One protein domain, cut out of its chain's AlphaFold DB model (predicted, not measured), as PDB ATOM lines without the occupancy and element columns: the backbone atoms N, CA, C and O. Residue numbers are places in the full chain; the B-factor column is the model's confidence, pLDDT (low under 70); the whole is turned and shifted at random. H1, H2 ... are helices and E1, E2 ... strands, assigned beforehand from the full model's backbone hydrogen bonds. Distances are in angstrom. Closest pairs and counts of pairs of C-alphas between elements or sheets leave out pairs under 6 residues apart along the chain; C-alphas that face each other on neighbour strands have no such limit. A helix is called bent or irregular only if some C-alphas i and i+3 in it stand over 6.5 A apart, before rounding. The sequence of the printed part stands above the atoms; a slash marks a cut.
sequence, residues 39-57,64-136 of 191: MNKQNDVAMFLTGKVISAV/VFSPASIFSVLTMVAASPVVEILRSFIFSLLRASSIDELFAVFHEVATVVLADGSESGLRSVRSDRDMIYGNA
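Overview. This is residues 39 to 57 and 64 to 136 of the 191 residues of the protein "SERPIN domain-containing protein" of Microthlaspi erraticum (UniProt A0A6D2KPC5). A two-stranded antiparallel hairpin, E1 and E2, lies beside H2, the helix in the middle of the domain. H3 and H4 pack on H2, while H1 stands at the side near the first residue of H2 and touches no helix. The printed part has 92 residues with four named helices, then two strands, in the order H1 H2 H3 H4 E1 E2; the class is mostly helix. It is compact, with a radius of gyration of the C-alphas of 13.5 A and a rounded outline spanning 34 by 30 by 29 A.

Along the chain. E1 is residues 122 to 126, 13.3 A long, and E2 is residues 131 to 135, 13.2 A, ending at C-alpha 135 (442.897, 210.259, 470.937). H2 is residues 67 to 79, 18.2 A; H3 is residues 81 to 93, 18.6 A, and irregular, with C-alphas 82 and 85 8.7 A apart. H4 is residues 99 to 113, 19.0 A, neither bent nor irregular, but only just: C-alphas 108 and 111 are 6.3 A apart. H1, residues 39 to 56, 25.4 A, begins at C-alpha 39 (441.720, 212.983, 450.874).

Arrangement. In the hairpin, N 125 and O 132 are within hydrogen-bond range at 2.9 A. The closest C-alphas of H2 and E2 are those of Ser 69 and Asn 135, 7.1 A. H2 touches H4, closest C-alphas Ser 72 and Phe 106 at 6.1 A, at a steep tilt of 43 degrees, opposite ways. With residues 74 to 79 alone H2 touches H3, closest C-alphas Ala 78 and Arg 87 at 4.7 A. H1 and H2 are close but not clearly touching, closest C-alphas Ala 46 and Pro 67 at 5.7 A. H1 is apart from both strands. Every O i to N i+4 pair is within hydrogen-bond range in H1 and H2, 9 of 11 in H4 and 4 of 9 in H3, which has 7 of 10 O i to N i+3 pairs within range.

Size, cuts and confidence. The C-alphas of Asn 40 and Asp 128, the two farthest apart, are 37.2 A apart. Residues 58 to 63 are not printed, and C-alphas 57 and 64 are 11.1 A apart across the cut. Of the links that are printed whole, none is long. Mean pLDDT of the printed part is 80.5; 19 residues are under 70, among them residues 110 to 124.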
ATOM      1  N   MET A  39     442.085 212.009 449.837       89.50
ATOM      2  CA  MET A  39     441.720 212.983 450.874       89.50
ATOM      3  C   MET A  39     440.337 213.592 450.632       89.50
ATOM      4  O   MET A  39     439.545 213.703 451.563       89.50
ATOM      5  N   ASN A  40     439.995 213.919 449.381       90.81
ATOM      6  CA  ASN A  40     438.664 214.432 449.048       90.81
ATOM      7  C   ASN A  40     437.555 213.415 449.361       90.81
ATOM      8  O   ASN A  40     436.542 213.785 449.949       90.81
ATOM      9  N   LYS A  41     437.762 212.124 449.060       91.50
ATOM     10  CA  LYS A  41     436.794 211.078 449.440       91.50
ATOM     11  C   LYS A  41     436.616 210.999 450.958       91.50
ATOM     12  O   LYS A  41     435.494 210.815 451.425       91.50
ATOM     13  N   GLN A  42     437.706 211.113 451.717       90.50
ATOM     14  CA  GLN A  42     437.663 211.095 453.180       90.50
ATOM     15  C   GLN A  42     436.991 212.355 453.750       90.50
ATOM     16  O   GLN A  42     436.246 212.256 454.721       90.50
ATOM     17  N   ASN A  43     437.162 213.518 453.117       92.44
ATOM     18  CA  ASN A  43     436.455 214.746 453.488       92.44
ATOM     19  C   ASN A  43     434.935 214.621 453.293       92.44
ATOM     20  O   ASN A  43     434.180 215.078 454.150       92.44
ATOM     21  N   ASP A  44     434.472 213.935 452.239       93.69
ATOM     22  CA  ASP A  44     433.042 213.626 452.075       93.69
ATOM     23  C   ASP A  44     432.513 212.800 453.261       93.69
ATOM     24  O   ASP A  44     431.445 213.081 453.810       93.69
ATOM     25  N   VAL A  45     433.278 211.786 453.689       93.00
ATOM     26  CA  VAL A  45     432.940 210.947 454.851       93.00
ATOM     27  C   VAL A  45     432.935 211.782 456.131       93.00
ATOM     28  O   VAL A  45     432.018 211.657 456.942       93.00
ATOM     29  N   ALA A  46     433.909 212.676 456.308       93.69
ATOM     30  CA  ALA A  46     433.972 213.583 457.450       93.69
ATOM     31  C   ALA A  46     432.740 214.502 457.525       93.69
ATOM     32  O   ALA A  46     432.168 214.679 458.604       93.69
ATOM     33  N   MET A  47     432.280 215.034 456.389       93.38
ATOM     34  CA  MET A  47     431.061 215.845 456.314       93.38
ATOM     35  C   MET A  47     429.806 215.025 456.625       93.38
ATOM     36  O   MET A  47     428.938 215.478 457.375       93.38
ATOM     37  N   PHE A  48     429.723 213.788 456.127       92.19
ATOM     38  CA  PHE A  48     428.631 212.877 456.470       92.19
ATOM     39  C   PHE A  48     428.581 212.578 457.978       92.19
ATOM     40  O   PHE A  48     427.520 212.684 458.599       92.19
ATOM     41  N   LEU A  49     429.728 212.258 458.587       90.88
ATOM     42  CA  LEU A  49     429.839 212.032 460.029       90.88
ATOM     43  C   LEU A  49     429.474 213.287 460.822       90.88
ATOM     44  O   LEU A  49     428.746 213.186 461.807       90.88
ATOM     45  N   THR A  50     429.892 214.465 460.359       92.62
ATOM     46  CA  THR A  50     429.519 215.752 460.966       92.62
ATOM     47  C   THR A  50     428.001 215.892 461.065       92.62
ATOM     48  O   THR A  50     427.486 216.193 462.139       92.62
ATOM     49  N   GLY A  51     427.264 215.579 459.994       91.94
ATOM     50  CA  GLY A  51     425.798 215.603 460.012       91.94
ATOM     51  C   GLY A  51     425.187 214.632 461.030       91.94
ATOM     52  O   GLY A  51     424.230 214.979 461.729       91.94
ATOM     53  N   LYS A  52     425.763 213.431 461.174       92.00
ATOM     54  CA  LYS A  52     425.328 212.449 462.179       92.00
ATOM     55  C   LYS A  52     425.595 212.924 463.604       92.00
ATOM     56  O   LYS A  52     424.706 212.800 464.442       92.00
ATOM     57  N   VAL A  53     426.768 213.497 463.874       90.75
ATOM     58  CA  VAL A  53     427.105 213.985 465.216       90.75
ATOM     59  C   VAL A  53     426.265 215.204 465.584       90.75
ATOM     60  O   VAL A  53     425.693 215.220 466.668       90.75
ATOM     61  N   ILE A  54     426.084 216.165 464.672       90.50
ATOM     62  CA  ILE A  54     425.196 217.322 464.889       90.50
ATOM     63  C   ILE A  54     423.767 216.869 465.226       90.50
ATOM     64  O   ILE A  54     423.114 217.467 466.075       90.50
ATOM     65  N   SER A  55     423.294 215.789 464.601       90.25
ATOM     66  CA  SER A  55     421.965 215.229 464.880       90.25
ATOM     67  C   SER A  55     421.866 214.539 466.248       90.25
ATOM     68  O   SER A  55     420.764 214.391 466.769       90.25
ATOM     69  N   ALA A  56     422.991 214.092 466.811       91.56
ATOM     70  CA  ALA A  56     423.050 213.365 468.079       91.56
ATOM     71  C   ALA A  56     423.379 214.260 469.288       91.56
ATOM     72  O   ALA A  56     423.040 213.904 470.416       91.56
ATOM     73  N   VAL A  57     424.045 215.404 469.084       88.94
ATOM     74  CA  VAL A  57     424.360 216.352 470.168       88.94
ATOM     75  C   VAL A  57     423.127 217.156 470.591       88.94
ATOM     76  O   VAL A  57     422.210 217.403 469.807       88.94
ATOM     77  N   VAL A  64     433.098 220.306 468.279       90.94
ATOM     78  CA  VAL A  64     434.356 220.293 467.537       90.94
ATOM     79  C   VAL A  64     434.939 218.890 467.614       90.94
ATOM     80  O   VAL A  64     434.884 218.240 468.657       90.94
ATOM     81  N   PHE A  65     435.491 218.415 466.507       90.75
ATOM     82  CA  PHE A  65     436.220 217.158 466.445       90.75
ATOM     83  C   PHE A  65     437.248 217.215 465.317       90.75
ATOM     84  O   PHE A  65     437.182 218.091 464.454       90.75
ATOM     85  N   SER A  66     438.190 216.274 465.321       89.88
ATOM     86  CA  SER A  66     439.204 216.144 464.278       89.88
ATOM     87  C   SER A  66     438.950 214.880 463.451       89.88
ATOM     88  O   SER A  66     439.320 213.789 463.896       89.88
ATOM     89  N   PRO A  67     438.341 214.990 462.250       90.69
ATOM     90  CA  PRO A  67     438.173 213.846 461.354       90.69
ATOM     91  C   PRO A  67     439.504 213.156 461.051       90.69
ATOM     92  O   PRO A  67     439.601 211.939 461.141       90.69
ATOM     93  N   ALA A  68     440.547 213.950 460.799       86.50
ATOM     94  CA  ALA A  68     441.920 213.501 460.598       86.50
ATOM     95  C   ALA A  68     442.424 212.583 461.727       86.50
ATOM     96  O   ALA A  68     443.001 211.526 461.464       86.50
ATOM     97  N   SER A  69     442.172 212.953 462.984       86.44
ATOM     98  CA  SER A  69     442.625 212.162 464.133       86.44
ATOM     99  C   SER A  69     441.808 210.878 464.308       86.44
ATOM    100  O   SER A  69     442.372 209.822 464.582       86.44
ATOM    101  N   ILE A  70     440.496 210.914 464.052       88.19
ATOM    102  CA  ILE A  70     439.652 209.706 464.050       88.19
ATOM    103  C   ILE A  70     440.090 208.742 462.943       88.19
ATOM    104  O   ILE A  70     440.269 207.549 463.187       88.19
ATOM    105  N   PHE A  71     440.295 209.254 461.729       89.50
ATOM    106  CA  PHE A  71     440.741 208.453 460.591       89.50
ATOM    107  C   PHE A  71     442.127 207.861 460.839       89.50
ATOM    108  O   PHE A  71     442.361 206.716 460.473       89.50
ATOM    109  N   SER A  72     443.002 208.577 461.544       85.88
ATOM    110  CA  SER A  72     444.306 208.066 461.979       85.88
ATOM    111  C   SER A  72     444.183 206.818 462.857       85.88
ATOM    112  O   SER A  72     444.836 205.808 462.588       85.88
ATOM    113  N   VAL A  73     443.294 206.842 463.857       86.81
ATOM    114  CA  VAL A  73     443.027 205.662 464.697       86.81
ATOM    115  C   VAL A  73     442.478 204.511 463.863       86.81
ATOM    116  O   VAL A  73     442.960 203.389 463.982       86.81
ATOM    117  N   LEU A  74     441.509 204.776 462.984       89.44
ATOM    118  CA  LEU A  74     440.920 203.746 462.125       89.44
ATOM    119  C   LEU A  74     441.952 203.125 461.173       89.44
ATOM    120  O   LEU A  74     441.978 201.908 461.017       89.44
ATOM    121  N   THR A  75     442.836 203.928 460.582       88.19
ATOM    122  CA  THR A  75     443.929 203.428 459.737       88.19
ATOM    123  C   THR A  75     444.882 202.542 460.535       88.19
ATOM    124  O   THR A  75     445.243 201.460 460.075       88.19
ATOM    125  N   MET A  76     445.234 202.935 461.761       83.69
ATOM    126  CA  MET A  76     446.066 202.112 462.642       83.69
ATOM    127  C   MET A  76     445.367 200.799 463.044       83.69
ATOM    128  O   MET A  76     446.013 199.754 463.105       83.69
ATOM    129  N   VAL A  77     444.048 200.815 463.260       86.31
ATOM    130  CA  VAL A  77     443.249 199.596 463.484       86.31
ATOM    131  C   VAL A  77     443.280 198.691 462.253       86.31
ATOM    132  O   VAL A  77     443.520 197.497 462.391       86.31
ATOM    133  N   ALA A  78     443.100 199.246 461.051       86.94
ATOM    134  CA  ALA A  78     443.132 198.490 459.796       86.94
ATOM    135  C   ALA A  78     444.514 197.889 459.472       86.94
ATOM    136  O   ALA A  78     444.606 196.927 458.702       86.94
ATOM    137  N   ALA A  79     445.577 198.465 460.037       84.25
ATOM    138  CA  ALA A  79     446.942 197.956 459.967       84.25
ATOM    139  C   ALA A  79     447.240 196.855 460.991       84.25
ATOM    140  O   ALA A  79     448.171 196.074 460.799       84.25
ATOM    141  N   SER A  80     446.474 196.797 462.083       81.50
ATOM    142  CA  SER A  80     446.694 195.829 463.149       81.50
ATOM    143  C   SER A  80     446.267 194.427 462.706       81.50
ATOM    144  O   SER A  80     445.099 194.225 462.363       81.50
ATOM    145  N   PRO A  81     447.152 193.417 462.801       74.06
ATOM    146  CA  PRO A  81     446.788 192.032 462.499       74.06
ATOM    147  C   PRO A  81     445.798 191.455 463.522       74.06
ATOM    148  O   PRO A  81     445.188 190.420 463.284       74.06
ATOM    149  N   VAL A  82     445.619 192.117 464.671       69.81
ATOM    150  CA  VAL A  82     444.736 191.663 465.756       69.81
ATOM    151  C   VAL A  82     443.258 191.871 465.412       69.81
ATOM    152  O   VAL A  82     442.403 191.177 465.955       69.81
ATOM    153  N   VAL A  83     442.938 192.818 464.521       72.19
ATOM    154  CA  VAL A  83     441.552 193.244 464.253       72.19
ATOM    155  C   VAL A  83     441.212 193.176 462.763       72.19
ATOM    156  O   VAL A  83     440.558 194.057 462.205       72.19
ATOM    157  N   GLU A  84     441.636 192.095 462.109       77.00
ATOM    158  CA  GLU A  84     441.463 191.889 460.665       77.00
ATOM    159  C   GLU A  84     439.991 191.965 460.215       77.00
ATOM    160  O   GLU A  84     439.689 192.487 459.143       77.00
ATOM    161  N   ILE A  85     439.058 191.549 461.077       81.94
ATOM    162  CA  ILE A  85     437.608 191.568 460.813       81.94
ATOM    163  C   ILE A  85     437.095 192.988 460.522       81.94
ATOM    164  O   ILE A  85     436.193 193.165 459.705       81.94
ATOM    165  N   LEU A  86     437.672 194.016 461.154       85.56
ATOM    166  CA  LEU A  86     437.242 195.402 460.949       85.56
ATOM    167  C   LEU A  86     437.853 196.034 459.698       85.56
ATOM    168  O   LEU A  86     437.389 197.087 459.265       85.56
ATOM    169  N   ARG A  87     438.864 195.412 459.084       89.00
ATOM    170  CA  ARG A  87     439.613 195.998 457.966       89.00
ATOM    171  C   ARG A  87     438.726 196.301 456.760       89.00
ATOM    172  O   ARG A  87     438.805 197.391 456.199       89.00
ATOM    173  N   SER A  88     437.850 195.367 456.389       88.56
ATOM    174  CA  SER A  88     436.914 195.535 455.267       88.56
ATOM    175  C   SER A  88     435.897 196.648 455.532       88.56
ATOM    176  O   SER A  88     435.628 197.471 454.656       88.56
ATOM    177  N   PHE A  89     435.385 196.722 456.762       89.62
ATOM    178  CA  PHE A  89     434.497 197.794 457.192       89.62
ATOM    179  C   PHE A  89     435.203 199.152 457.158       89.62
ATOM    180  O   PHE A  89     434.636 200.115 456.653       89.62
ATOM    181  N   ILE A  90     436.452 199.233 457.626       92.06
ATOM    182  CA  ILE A  90     437.237 200.473 457.620       92.06
ATOM    183  C   ILE A  90     437.509 200.943 456.186       92.06
ATOM    184  O   ILE A  90     437.338 202.128 455.903       92.06
ATOM    185  N   PHE A  91     437.857 200.041 455.261       91.31
ATOM    186  CA  PHE A  91     437.990 200.392 453.840       91.31
ATOM    187  C   PHE A  91     436.691 200.948 453.264       91.31
ATOM    188  O   PHE A  91     436.710 201.985 452.600       91.31
ATOM    189  N   SER A  92     435.559 200.309 453.562       90.88
ATOM    190  CA  SER A  92     434.248 200.790 453.126       90.88
ATOM    191  C   SER A  92     433.924 202.169 453.713       90.88
ATOM    192  O   SER A  92     433.569 203.085 452.970       90.88
ATOM    193  N   LEU A  93     434.122 202.343 455.024       89.44
ATOM    194  CA  LEU A  93     433.824 203.574 455.751       89.44
ATOM    195  C   LEU A  93     434.673 204.750 455.262       89.44
ATOM    196  O   LEU A  93     434.133 205.819 455.001       89.44
ATOM    197  N   LEU A  94     435.985 204.555 455.107       90.81
ATOM    198  CA  LEU A  94     436.921 205.589 454.649       90.81
ATOM    199  C   LEU A  94     436.979 205.713 453.118       90.81
ATOM    200  O   LEU A  94     437.747 206.522 452.597       90.81
ATOM    201  N   ARG A  95     436.164 204.930 452.395       91.38
ATOM    202  CA  ARG A  95     436.107 204.873 450.922       91.38
ATOM    203  C   ARG A  95     437.483 204.630 450.285       91.38
ATOM    204  O   ARG A  95     437.791 205.178 449.221       91.38
ATOM    205  N   ALA A  96     438.290 203.804 450.944       89.75
ATOM    206  CA  ALA A  96     439.630 203.431 450.515       89.75
ATOM    207  C   ALA A  96     439.609 202.119 449.727       89.75
ATOM    208  O   ALA A  96     438.835 201.209 450.021       89.75
ATOM    209  N   SER A  97     440.472 202.031 448.719       87.56
ATOM    210  CA  SER A  97     440.614 200.851 447.863       87.56
ATOM    211  C   SER A  97     441.727 199.904 448.313       87.56
ATOM    212  O   SER A  97     441.707 198.726 447.962       87.56
ATOM    213  N   SER A  98     442.680 200.394 449.108       87.88
ATOM    214  CA  SER A  98     443.785 199.603 449.646       87.88
ATOM    215  C   SER A  98     444.284 200.160 450.978       87.88
ATOM    216  O   SER A  98     443.982 201.295 451.359       87.88
ATOM    217  N   ILE A  99     445.093 199.359 451.677       85.38
ATOM    218  CA  ILE A  99     445.799 199.838 452.868       85.38
ATOM    219  C   ILE A  99     446.847 200.899 452.516       85.38
ATOM    220  O   ILE A  99     447.038 201.829 453.288       85.38
ATOM    221  N   ASP A 100     447.461 200.813 451.333       87.12
ATOM    222  CA  ASP A 100     448.439 201.799 450.870       87.12
ATOM    223  C   ASP A 100     447.786 203.167 450.635       87.12
ATOM    224  O   ASP A 100     448.376 204.186 450.976       87.12
ATOM    225  N   GLU A 101     446.546 203.215 450.121       86.38
ATOM    226  CA  GLU A 101     445.785 204.469 449.990       86.38
ATOM    227  C   GLU A 101     445.483 205.077 451.371       86.38
ATOM    228  O   GLU A 101     445.635 206.286 451.553       86.38
ATOM    229  N   LEU A 102     445.119 204.250 452.364       87.12
ATOM    230  CA  LEU A 102     444.936 204.718 453.743       87.12
ATOM    231  C   LEU A 102     446.233 205.252 454.343       87.12
ATOM    232  O   LEU A 102     446.223 206.326 454.938       87.12
ATOM    233  N   PHE A 103     447.337 204.520 454.187       86.38
ATOM    234  CA  PHE A 103     448.628 204.935 454.718       86.38
ATOM    235  C   PHE A 103     449.190 206.158 454.012       86.38
ATOM    236  O   PHE A 103     449.822 206.971 454.673       86.38
ATOM    237  N   ALA A 104     448.929 206.340 452.719       86.12
ATOM    238  CA  ALA A 104     449.348 207.536 452.003       86.12
ATOM    239  C   ALA A 104     448.642 208.787 452.548       86.12
ATOM    240  O   ALA A 104     449.297 209.788 452.832       86.12
ATOM    241  N   VAL A 105     447.324 208.715 452.774       84.69
ATOM    242  CA  VAL A 105     446.583 209.816 453.413       84.69
ATOM    243  C   VAL A 105     447.003 209.990 454.871       84.69
ATOM    244  O   VAL A 105     447.197 211.114 455.326       84.69
ATOM    245  N   PHE A 106     447.181 208.892 455.607       83.69
ATOM    246  CA  PHE A 106     447.655 208.946 456.985       83.69
ATOM    247  C   PHE A 106     449.036 209.585 457.077       83.69
ATOM    248  O   PHE A 106     449.219 210.424 457.935       83.69
ATOM    249  N   HIS A 107     449.985 209.255 456.206       82.12
ATOM    250  CA  HIS A 107     451.330 209.826 456.228       82.12
ATOM    251  C   HIS A 107     451.310 211.344 456.013       82.12
ATOM    252  O   HIS A 107     451.988 212.075 456.732       82.12
ATOM    253  N   GLU A 108     450.483 211.826 455.082       80.56
ATOM    254  CA  GLU A 108     450.277 213.261 454.863       80.56
ATOM    255  C   GLU A 108     449.737 213.946 456.129       80.56
ATOM    256  O   GLU A 108     450.234 214.979 456.571       80.56
ATOM    257  N   VAL A 109     448.738 213.330 456.758       72.56
ATOM    258  CA  VAL A 109     447.991 213.922 457.872       72.56
ATOM    259  C   VAL A 109     448.677 213.701 459.230       72.56
ATOM    260  O   VAL A 109     448.519 214.515 460.139       72.56
ATOM    261  N   ALA A 110     449.478 212.647 459.380       68.88
ATOM    262  CA  ALA A 110     450.173 212.274 460.609       68.88
ATOM    263  C   ALA A 110     451.204 213.327 461.010       68.88
ATOM    264  O   ALA A 110     451.368 213.581 462.200       68.88
ATOM    265  N   THR A 111     451.829 213.998 460.038       61.81
ATOM    266  CA  THR A 111     452.718 215.137 460.314       61.81
ATOM    267  C   THR A 111     451.998 216.257 461.064       61.81
ATOM    268  O   THR A 111     452.591 216.880 461.933       61.81
ATOM    269  N   VAL A 112     450.710 216.475 460.785       60.12
ATOM    270  CA  VAL A 112     449.888 217.522 461.410       60.12
ATOM    271  C   VAL A 112     449.223 217.026 462.695       60.12
ATOM    272  O   VAL A 112     449.107 217.778 463.659       60.12
ATOM    273  N   VAL A 113     448.795 215.760 462.732       56.91
ATOM    274  CA  VAL A 113     448.104 215.156 463.886       56.91
ATOM    275  C   VAL A 113     449.066 214.823 465.034       56.91
ATOM    276  O   VAL A 113     448.637 214.814 466.183       56.91
ATOM    277  N   LEU A 114     450.353 214.586 464.747       55.22
ATOM    278  CA  LEU A 114     451.387 214.222 465.731       55.22
ATOM    279  C   LEU A 114     452.431 215.338 465.966       55.22
ATOM    280  O   LEU A 114     453.434 215.117 466.643       55.22
ATOM    281  N   ALA A 115     452.224 216.533 465.399       48.56
ATOM    282  CA  ALA A 115     453.203 217.627 465.396       48.56
ATOM    283  C   ALA A 115     453.462 218.285 466.765       48.56
ATOM    284  O   ALA A 115     454.414 219.056 466.886       48.56
ATOM    285  N   ASP A 116     452.655 218.017 467.797       48.06
ATOM    286  CA  ASP A 116     452.844 218.618 469.124       48.06
ATOM    287  C   ASP A 116     453.915 217.915 469.981       48.06
ATOM    288  O   ASP A 116     454.173 218.337 471.109       48.06
ATOM    289  N   GLY A 117     454.590 216.892 469.441       43.81
ATOM    290  CA  GLY A 117     455.776 216.283 470.050       43.81
ATOM    291  C   GLY A 117     455.518 215.610 471.400       43.81
ATOM    292  O   GLY A 117     456.468 215.302 472.120       43.81
ATOM    293  N   SER A 118     454.256 215.376 471.768       44.72
ATOM    294  CA  SER A 118     453.916 214.651 472.982       44.72
ATOM    295  C   SER A 118     453.691 213.179 472.658       44.72
ATOM    296  O   SER A 118     452.843 212.842 471.834       44.72
ATOM    297  N   GLU A 119     454.351 212.277 473.385       45.53
ATOM    298  CA  GLU A 119     454.053 210.833 473.399       45.53
ATOM    299  C   GLU A 119     452.607 210.494 473.871       45.53
ATOM    300  O   GLU A 119     452.311 209.354 474.222       45.53
ATOM    301  N   SER A 120     451.681 211.463 473.917       48.69
ATOM    302  CA  SER A 120     450.357 211.347 474.544       48.69
ATOM    303  C   SER A 120     449.149 211.434 473.595       48.69
ATOM    304  O   SER A 120     448.039 211.123 474.029       48.69
ATOM    305  N   GLY A 121     449.320 211.788 472.313       53.19
ATOM    306  CA  GLY A 121     448.191 212.024 471.390       53.19
ATOM    307  C   GLY A 121     447.395 210.774 470.980       53.19
ATOM    308  O   GLY A 121     446.229 210.875 470.583       53.19
ATOM    309  N   LEU A 122     447.997 209.585 471.095       56.78
ATOM    310  CA  LEU A 122     447.360 208.310 470.773       56.78
ATOM    311  C   LEU A 122     447.796 207.224 471.760       56.78
ATOM    312  O   LEU A 122     448.920 206.731 471.698       56.78
ATOM    313  N   ARG A 123     446.904 206.830 472.673       61.22
ATOM    314  CA  ARG A 123     447.165 205.766 473.655       61.22
ATOM    315  C   ARG A 123     446.269 204.575 473.368       61.22
ATOM    316  O   ARG A 123     445.056 204.733 473.292       61.22
ATOM    317  N   SER A 124     446.851 203.385 473.261       66.62
ATOM    318  CA  SER A 124     446.086 202.139 473.251       66.62
ATOM    319  C   SER A 124     446.214 201.434 474.597       66.62
ATOM    320  O   SER A 124     447.316 201.323 475.134       66.62
ATOM    321  N   VAL A 125     445.096 200.973 475.155       71.31
ATOM    322  CA  VAL A 125     445.068 200.093 476.329       71.31
ATOM    323  C   VAL A 125     444.433 198.777 475.905       71.31
ATOM    324  O   VAL A 125     443.339 198.769 475.335       71.31
ATOM    325  N   ARG A 126     445.131 197.670 476.170       68.50
ATOM    326  CA  ARG A 126     444.705 196.320 475.800       68.50
ATOM    327  C   ARG A 126     444.348 195.512 477.045       68.50
ATOM    328  O   ARG A 126     445.129 195.452 477.988       68.50
ATOM    329  N   SER A 127     443.187 194.875 476.995       73.44
ATOM    330  CA  SER A 127     442.757 193.780 477.867       73.44
ATOM    331  C   SER A 127     442.655 192.497 477.026       73.44
ATOM    332  O   SER A 127     442.787 192.541 475.802       73.44
ATOM    333  N   ASP A 128     442.402 191.349 477.650       66.31
ATOM    334  CA  ASP A 128     442.328 190.049 476.964       66.31
ATOM    335  C   ASP A 128     441.250 189.993 475.866       66.31
ATOM    336  O   ASP A 128     441.365 189.200 474.933       66.31
ATOM    337  N   ARG A 129     440.207 190.835 475.956       67.19
ATOM    338  CA  ARG A 129     439.093 190.880 474.988       67.19
ATOM    339  C   ARG A 129     438.861 192.234 474.322       67.19
ATOM    340  O   ARG A 129     438.201 192.271 473.290       67.19
ATOM    341  N   ASP A 130     439.433 193.307 474.863       74.25
ATOM    342  CA  ASP A 130     439.117 194.674 474.450       74.25
ATOM    343  C   ASP A 130     440.375 195.480 474.144       74.25
ATOM    344  O   ASP A 130     441.410 195.352 474.806       74.25
ATOM    345  N   MET A 131     440.264 196.362 473.154       76.62
ATOM    346  CA  MET A 131     441.292 197.334 472.817       76.62
ATOM    347  C   MET A 131     440.660 198.716 472.723       76.62
ATOM    348  O   MET A 131     439.721 198.933 471.958       76.62
ATOM    349  N   ILE A 132     441.180 199.647 473.515       78.38
ATOM    350  CA  ILE A 132     440.670 201.013 473.610       78.38
ATOM    351  C   ILE A 132     441.720 201.953 473.046       78.38
ATOM    352  O   ILE A 132     442.859 201.935 473.505       78.38
ATOM    353  N   TYR A 133     441.317 202.808 472.109       79.19
ATOM    354  CA  TYR A 133     442.156 203.867 471.558       79.19
ATOM    355  C   TYR A 133     441.698 205.226 472.081       79.19
ATOM    356  O   TYR A 133     440.587 205.668 471.799       79.19
ATOM    357  N   GLY A 134     442.561 205.887 472.844       78.12
ATOM    358  CA  GLY A 134     442.392 207.273 473.257       78.12
ATOM    359  C   GLY A 134     443.081 208.201 472.269       78.12
ATOM    360  O   GLY A 134     444.259 208.007 471.976       78.12
ATOM    361  N   ASN A 135     442.358 209.207 471.787       80.44
ATOM    362  CA  ASN A 135     442.897 210.259 470.937       80.44
ATOM    363  C   ASN A 135     442.448 211.636 471.436       80.44
ATOM    364  O   ASN A 135     441.293 211.813 471.828       80.44
ATOM    365  N   ALA A 136     443.363 212.600 471.401       81.44
ATOM    366  CA  ALA A 136     443.085 214.000 471.671       81.44
ATOM    367  C   ALA A 136     443.901 214.871 470.711       81.44
ATOM    368  O   ALA A 136     445.048 214.549 470.412       81.44
TER     369      ALA A 136